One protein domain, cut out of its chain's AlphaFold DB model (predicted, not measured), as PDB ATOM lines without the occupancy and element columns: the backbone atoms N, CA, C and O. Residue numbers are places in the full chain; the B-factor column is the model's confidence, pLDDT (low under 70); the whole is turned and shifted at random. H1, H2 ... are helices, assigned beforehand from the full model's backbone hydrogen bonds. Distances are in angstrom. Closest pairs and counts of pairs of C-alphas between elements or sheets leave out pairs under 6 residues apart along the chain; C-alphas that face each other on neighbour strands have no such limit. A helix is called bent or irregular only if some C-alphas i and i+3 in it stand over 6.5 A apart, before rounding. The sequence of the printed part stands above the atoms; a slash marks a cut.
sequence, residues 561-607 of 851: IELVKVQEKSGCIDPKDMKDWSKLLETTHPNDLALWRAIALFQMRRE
ATOM      1  N   ILE A 561      -4.207   4.139  19.046       91.12
ATOM      2  CA  ILE A 561      -3.339   2.952  19.107       91.12
ATOM      3  C   ILE A 561      -3.511   2.087  17.855       91.12
ATOM      4  O   ILE A 561      -2.518   1.672  17.269       91.12
ATOM      5  N   GLU A 562      -4.749   1.820  17.431       88.62
ATOM      6  CA  GLU A 562      -5.032   1.058  16.207       88.62
ATOM      7  C   GLU A 562      -4.398   1.712  14.975       88.62
ATOM      8  O   GLU A 562      -3.725   1.031  14.205       88.62
ATOM      9  N   LEU A 563      -4.546   3.029  14.823       88.06
ATOM     10  CA  LEU A 563      -3.993   3.764  13.685       88.06
ATOM     11  C   LEU A 563      -2.460   3.822  13.704       88.06
ATOM     12  O   LEU A 563      -1.851   3.644  12.651       88.06
ATOM     13  N   VAL A 564      -1.828   3.982  14.877       87.44
ATOM     14  CA  VAL A 564      -0.363   3.871  15.023       87.44
ATOM     15  C   VAL A 564       0.085   2.480  14.583       87.44
ATOM     16  O   VAL A 564       0.993   2.353  13.770       87.44
ATOM     17  N   LYS A 565      -0.584   1.420  15.057       85.00
ATOM     18  CA  LYS A 565      -0.246   0.046  14.664       85.00
ATOM     19  C   LYS A 565      -0.372  -0.183  13.163       85.00
ATOM     20  O   LYS A 565       0.434  -0.924  12.613       85.00
ATOM     21  N   VAL A 566      -1.381   0.401  12.514       81.88
ATOM     22  CA  VAL A 566      -1.520   0.352  11.054       81.88
ATOM     23  C   VAL A 566      -0.344   1.076  10.410       81.88
ATOM     24  O   VAL A 566       0.402   0.437   9.679       81.88
ATOM     25  N   GLN A 567      -0.103   2.341  10.764       82.06
ATOM     26  CA  GLN A 567       0.992   3.148  10.220       82.06
ATOM     27  C   GLN A 567       2.354   2.445  10.324       82.06
ATOM     28  O   GLN A 567       3.088   2.394   9.345       82.06
ATOM     29  N   GLU A 568       2.671   1.857  11.477       79.25
ATOM     30  CA  GLU A 568       3.936   1.150  11.717       79.25
ATOM     31  C   GLU A 568       4.036  -0.190  10.959       79.25
ATOM     32  O   GLU A 568       5.133  -0.687  10.709       79.25
ATOM     33  N   LYS A 569       2.905  -0.814  10.595       73.56
ATOM     34  CA  LYS A 569       2.879  -2.087   9.847       73.56
ATOM     35  C   LYS A 569       2.852  -1.884   8.329       73.56
ATOM     36  O   LYS A 569       3.511  -2.643   7.625       73.56
ATOM     37  N   SER A 570       2.089  -0.916   7.822       68.25
ATOM     38  CA  SER A 570       1.907  -0.659   6.383       68.25
ATOM     39  C   SER A 570       2.730   0.514   5.849       68.25
ATOM     40  O   SER A 570       2.821   0.678   4.636       68.25
ATOM     41  N   GLY A 571       3.297   1.354   6.717       69.69
ATOM     42  CA  GLY A 571       3.980   2.597   6.339       69.69
ATOM     43  C   GLY A 571       3.034   3.741   5.946       69.69
ATOM     44  O   GLY A 571       3.479   4.877   5.793       69.69
ATOM     45  N   CYS A 572       1.731   3.479   5.805       69.75
ATOM     46  CA  CYS A 572       0.723   4.465   5.418       69.75
ATOM     47  C   CYS A 572      -0.627   4.220   6.107       69.75
ATOM     48  O   CYS A 572      -0.976   3.089   6.446       69.75
ATOM     49  N   ILE A 573      -1.394   5.295   6.300       74.50
ATOM     50  CA  ILE A 573      -2.770   5.259   6.809       74.50
ATOM     51  C   ILE A 573      -3.716   5.426   5.615       74.50
ATOM     52  O   ILE A 573      -3.470   6.275   4.757       74.50
ATOM     53  N   ASP A 574      -4.788   4.631   5.553       77.56
ATOM     54  CA  ASP A 574      -5.811   4.742   4.503       77.56
ATOM     55  C   ASP A 574      -6.406   6.171   4.483       77.56
ATOM     56  O   ASP A 574      -6.719   6.716   5.549       77.56
ATOM     57  N   PRO A 575      -6.624   6.786   3.303       78.62
ATOM     58  CA  PRO A 575      -7.288   8.087   3.180       78.62
ATOM     59  C   PRO A 575      -8.601   8.232   3.972       78.62
ATOM     60  O   PRO A 575      -8.933   9.329   4.430       78.62
ATOM     61  N   LYS A 576      -9.360   7.143   4.160       81.75
ATOM     62  CA  LYS A 576     -10.597   7.119   4.961       81.75
ATOM     63  C   LYS A 576     -10.334   7.379   6.443       81.75
ATOM     64  O   LYS A 576     -11.097   8.105   7.078       81.75
ATOM     65  N   ASP A 577      -9.244   6.826   6.961       84.44
ATOM     66  CA  ASP A 577      -8.830   6.928   8.360       84.44
ATOM     67  C   ASP A 577      -7.981   8.181   8.625       84.44
ATOM     68  O   ASP A 577      -7.868   8.637   9.764       84.44
ATOM     69  N   MET A 578      -7.436   8.796   7.574       80.94
ATOM     70  CA  MET A 578      -6.604  10.000   7.652       80.94
ATOM     71  C   MET A 578      -7.332  11.181   8.311       80.94
ATOM     72  O   MET A 578      -6.746  11.905   9.112       80.94
ATOM     73  N   LYS A 579      -8.636  11.348   8.051       83.31
ATOM     74  CA  LYS A 579      -9.449  12.389   8.709       83.31
ATOM     75  C   LYS A 579      -9.564  12.166  10.216       83.31
ATOM     76  O   LYS A 579      -9.500  13.123  10.987       83.31
ATOM     77  N   ASP A 580      -9.734  10.912  10.632       85.81
ATOM     78  CA  ASP A 580      -9.787  10.546  12.048       85.81
ATOM     79  C   ASP A 580      -8.425  10.756  12.716       85.81
ATOM     80  O   ASP A 580      -8.369  11.283  13.828       85.81
ATOM     81  N   TRP A 581      -7.340  10.389  12.028       86.81
ATOM     82  CA  TRP A 581      -5.966  10.593  12.481       86.81
ATOM     83  C   TRP A 581      -5.668  12.071  12.749       86.81
ATOM     84  O   TRP A 581      -5.344  12.427  13.883       86.81
ATOM     85  N   SER A 582      -5.870  12.947  11.758       84.25
ATOM     86  CA  SER A 582      -5.628  14.390  11.909       84.25
ATOM     87  C   SER A 582      -6.467  14.984  13.036       84.25
ATOM     88  O   SER A 582      -5.956  15.700  13.895       84.25
ATOM     89  N   LYS A 583      -7.745  14.599  13.123       86.94
ATOM     90  CA  LYS A 583      -8.628  15.048  14.202       86.94
ATOM     91  C   LYS A 583      -8.137  14.610  15.583       86.94
ATOM     92  O   LYS A 583      -8.254  15.375  16.542       86.94
ATOM     93  N   LEU A 584      -7.628  13.386  15.727       90.25
ATOM     94  CA  LEU A 584      -7.067  12.911  16.994       90.25
ATOM     95  C   LEU A 584      -5.829  13.720  17.381       90.25
ATOM     96  O   LEU A 584      -5.733  14.126  18.538       90.25
ATOM     97  N   LEU A 585      -4.945  14.007  16.428       87.06
ATOM     98  CA  LEU A 585      -3.741  14.803  16.657       87.06
ATOM     99  C   LEU A 585      -4.042  16.261  17.031       87.06
ATOM    100  O   LEU A 585      -3.394  16.812  17.917       87.06
ATOM    101  N   GLU A 586      -5.053  16.872  16.413       83.44
ATOM    102  CA  GLU A 586      -5.448  18.265  16.672       83.44
ATOM    103  C   GLU A 586      -6.221  18.449  17.985       83.44
ATOM    104  O   GLU A 586      -6.246  19.543  18.547       83.44
ATOM    105  N   THR A 587      -6.893  17.404  18.481       86.00
ATOM    106  CA  THR A 587      -7.800  17.517  19.643       86.00
ATOM    107  C   THR A 587      -7.261  16.896  20.930       86.00
ATOM    108  O   THR A 587      -7.879  17.061  21.992       86.00
ATOM    109  N   THR A 588      -6.113  16.220  20.856       89.12
ATOM    110  CA  THR A 588      -5.506  15.472  21.962       89.12
ATOM    111  C   THR A 588      -4.211  16.131  22.423       89.12
ATOM    112  O   THR A 588      -3.452  16.683  21.635       89.12
ATOM    113  N   HIS A 589      -3.949  16.073  23.727       87.12
ATOM    114  CA  HIS A 589      -2.708  16.580  24.300       87.12
ATOM    115  C   HIS A 589      -1.503  15.717  23.855       87.12
ATOM    116  O   HIS A 589      -1.612  14.491  23.912       87.12
ATOM    117  N   PRO A 590      -0.339  16.289  23.494       86.62
ATOM    118  CA  PRO A 590       0.820  15.513  23.035       86.62
ATOM    119  C   PRO A 590       1.302  14.467  24.039       86.62
ATOM    120  O   PRO A 590       1.527  13.335  23.645       86.62
ATOM    121  N   ASN A 591       1.345  14.779  25.339       84.44
ATOM    122  CA  ASN A 591       1.691  13.780  26.366       84.44
ATOM    123  C   ASN A 591       0.788  12.534  26.333       84.44
ATOM    124  O   ASN A 591       1.249  11.427  26.603       84.44
ATOM    125  N   ASP A 592      -0.500  12.701  26.006       87.81
ATOM    126  CA  ASP A 592      -1.399  11.561  25.855       87.81
ATOM    127  C   ASP A 592      -1.050  10.766  24.601       87.81
ATOM    128  O   ASP A 592      -0.980   9.543  24.666       87.81
ATOM    129  N   LEU A 593      -0.801  11.453  23.483       89.38
ATOM    130  CA  LEU A 593      -0.403  10.829  22.222       89.38
ATOM    131  C   LEU A 593       0.913  10.056  22.371       89.38
ATOM    132  O   LEU A 593       0.952   8.893  21.984       89.38
ATOM    133  N   ALA A 594       1.929  10.635  23.018       86.56
ATOM    134  CA  ALA A 594       3.201   9.973  23.309       86.56
ATOM    135  C   ALA A 594       3.005   8.706  24.148       86.56
ATOM    136  O   ALA A 594       3.496   7.637  23.788       86.56
ATOM    137  N   LEU A 595       2.219   8.787  25.230       88.25
ATOM    138  CA  LEU A 595       1.895   7.617  26.047       88.25
ATOM    139  C   LEU A 595       1.147   6.553  25.234       88.25
ATOM    140  O   LEU A 595       1.419   5.361  25.359       88.25
ATOM    141  N   TRP A 596       0.176   6.953  24.415       91.38
ATOM    142  CA  TRP A 596      -0.606   6.017  23.611       91.38
ATOM    143  C   TRP A 596       0.234   5.384  22.498       91.38
ATOM    144  O   TRP A 596       0.070   4.191  22.243       91.38
ATOM    145  N   ARG A 597       1.162   6.133  21.891       88.88
ATOM    146  CA  ARG A 597       2.151   5.633  20.930       88.88
ATOM    147  C   ARG A 597       3.077   4.614  21.589       88.88
ATOM    148  O   ARG A 597       3.182   3.503  21.081       88.88
ATOM    149  N   ALA A 598       3.630   4.921  22.762       87.06
ATOM    150  CA  ALA A 598       4.455   3.978  23.518       87.06
ATOM    151  C   ALA A 598       3.686   2.699  23.886       87.06
ATOM    152  O   ALA A 598       4.221   1.600  23.771       87.06
ATOM    153  N   ILE A 599       2.400   2.799  24.256       88.81
ATOM    154  CA  ILE A 599       1.539   1.619  24.461       88.81
ATOM    155  C   ILE A 599       1.368   0.828  23.155       88.81
ATOM    156  O   ILE A 599       1.395  -0.403  23.182       88.81
ATOM    157  N   ALA A 600       1.171   1.501  22.019       88.75
ATOM    158  CA  ALA A 600       1.036   0.838  20.724       88.75
ATOM    159  C   ALA A 600       2.309   0.056  20.370       88.75
ATOM    160  O   ALA A 600       2.216  -1.132  20.061       88.75
ATOM    161  N   LEU A 601       3.479   0.681  20.501       85.69
ATOM    162  CA  LEU A 601       4.784   0.077  20.221       85.69
ATOM    163  C   LEU A 601       5.106  -1.055  21.212       85.69
ATOM    164  O   LEU A 601       5.492  -2.150  20.795       85.69
ATOM    165  N   PHE A 602       4.809  -0.865  22.501       86.62
ATOM    166  CA  PHE A 602       4.879  -1.904  23.534       86.62
ATOM    167  C   PHE A 602       4.055  -3.146  23.169       86.62
ATOM    168  O   PHE A 602       4.525  -4.276  23.334       86.62
ATOM    169  N   GLN A 603       2.827  -2.949  22.674       86.06
ATOM    170  CA  GLN A 603       1.952  -4.039  22.240       86.06
ATOM    171  C   GLN A 603       2.470  -4.703  20.962       86.06
ATOM    172  O   GLN A 603       2.505  -5.927  20.895       86.06
ATOM    173  N   MET A 604       2.894  -3.920  19.965       84.38
ATOM    174  CA  MET A 604       3.382  -4.443  18.685       84.38
ATOM    175  C   MET A 604       4.576  -5.368  18.853       84.38
ATOM    176  O   MET A 604       4.578  -6.456  18.285       84.38
ATOM    177  N   ARG A 605       5.547  -4.979  19.686       86.81
ATOM    178  CA  ARG A 605       6.751  -5.778  19.942       86.81
ATOM    179  C   ARG A 605       6.452  -7.168  20.513       86.81
ATOM    180  O   ARG A 605       7.242  -8.093  20.324       86.81
ATOM    181  N   ARG A 606       5.302  -7.307  21.183       87.81
ATOM    182  CA  ARG A 606       4.803  -8.540  21.814       87.81
ATOM    183  C   ARG A 606       3.906  -9.382  20.915       87.81
ATOM    184  O   ARG A 606       3.639 -10.538  21.248       87.81
ATOM    185  N   GLU A 607       3.449  -8.826  19.798       84.69
ATOM    186  CA  GLU A 607       2.675  -9.546  18.793       84.69
ATOM    187  C   GLU A 607       3.613 -10.379  17.907       84.69
ATOM    188  O   GLU A 607       4.645  -9.905  17.432       84.69
TER     189      GLU A 607
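AT A GLANCE: This is residues 561 to 607 of the 851 residues of the protein "ZZ-type domain-containing protein" of Moniliophthora roreri (strain MCA 2997) (UniProt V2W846). Two helices, H2 and H3, meet near their ends as a V, and a shorter third helix, H1, sits in the mouth of the V, its first residues packed on H3 and its side near H2. The corner of the V, residues 586 to 592, sticks out from the rest. The printed part has 47 residues with three named helices, in the order H1, H2, H3 along the chain, and no named strand; the class is all helix. The whole is compact, with a radius of gyration of the C-alphas of 10.8 A, and flat, with spans of 28 by 24 by 11 A.

HOW THE PARTS SIT: The longest helix is H3, residues 590 to 606. It touches H1, residues 561 to 570, with 10 pairs of C-alphas within 8 A; the closest C-alphas are those of Ile 561 and Ala 600, 5.1 A apart. H1 and H3 run the same way at a steep tilt of 58 degrees. H2, residues 575 to 587, touches no helix but is near H1. H1 and H2 are close but not clearly touching, and their closest C-alphas, those of Leu 563 and Trp 581, are 7.2 A apart. They run opposite ways at a steep tilt of 47 degrees. H2 and H3 are also close but not clearly touching, with the closest C-alphas, those of Leu 585 and Leu 593, 7.6 A apart. Their steep tilt is 48 degrees, opposite ways, and their centres are 17.0 A apart. In H1 every O i to N i+4 pair is within hydrogen-bond range; in H2 7 of 9 are, and in H3 12 of 13.

IN THESE COORDINATES: H3 measures 24.4 A from C-alpha 590 at (0.820, 15.513, 23.035) to C-alpha 606 at (4.803, -8.540, 21.814). H2 measures 19.0 A from C-alpha 575 to C-alpha 587, and is irregular, but only just: C-alphas 576 and 579 are 6.6 A apart. H1 measures 14.2 A and begins with C-alpha 561 at (-3.339, 2.952, 19.107).

THE WHOLE: The two C-alphas farthest apart are those of Glu 586 and Arg 606, at 29.2 A, while the first and last printed C-alphas, those of Ile 561 and Glu 607, are 13.9 A apart. Residues 586 to 592, of which 590 to 592 belong to H3, stand free. The printed part runs from 561 to 607 with no cut. The links from H1 to H2, of 4 residues, and from H2 to H3, of 2 residues, are both tight. The mean pLDDT of the printed part is 84.3, and residues 570 to 572 are under 70.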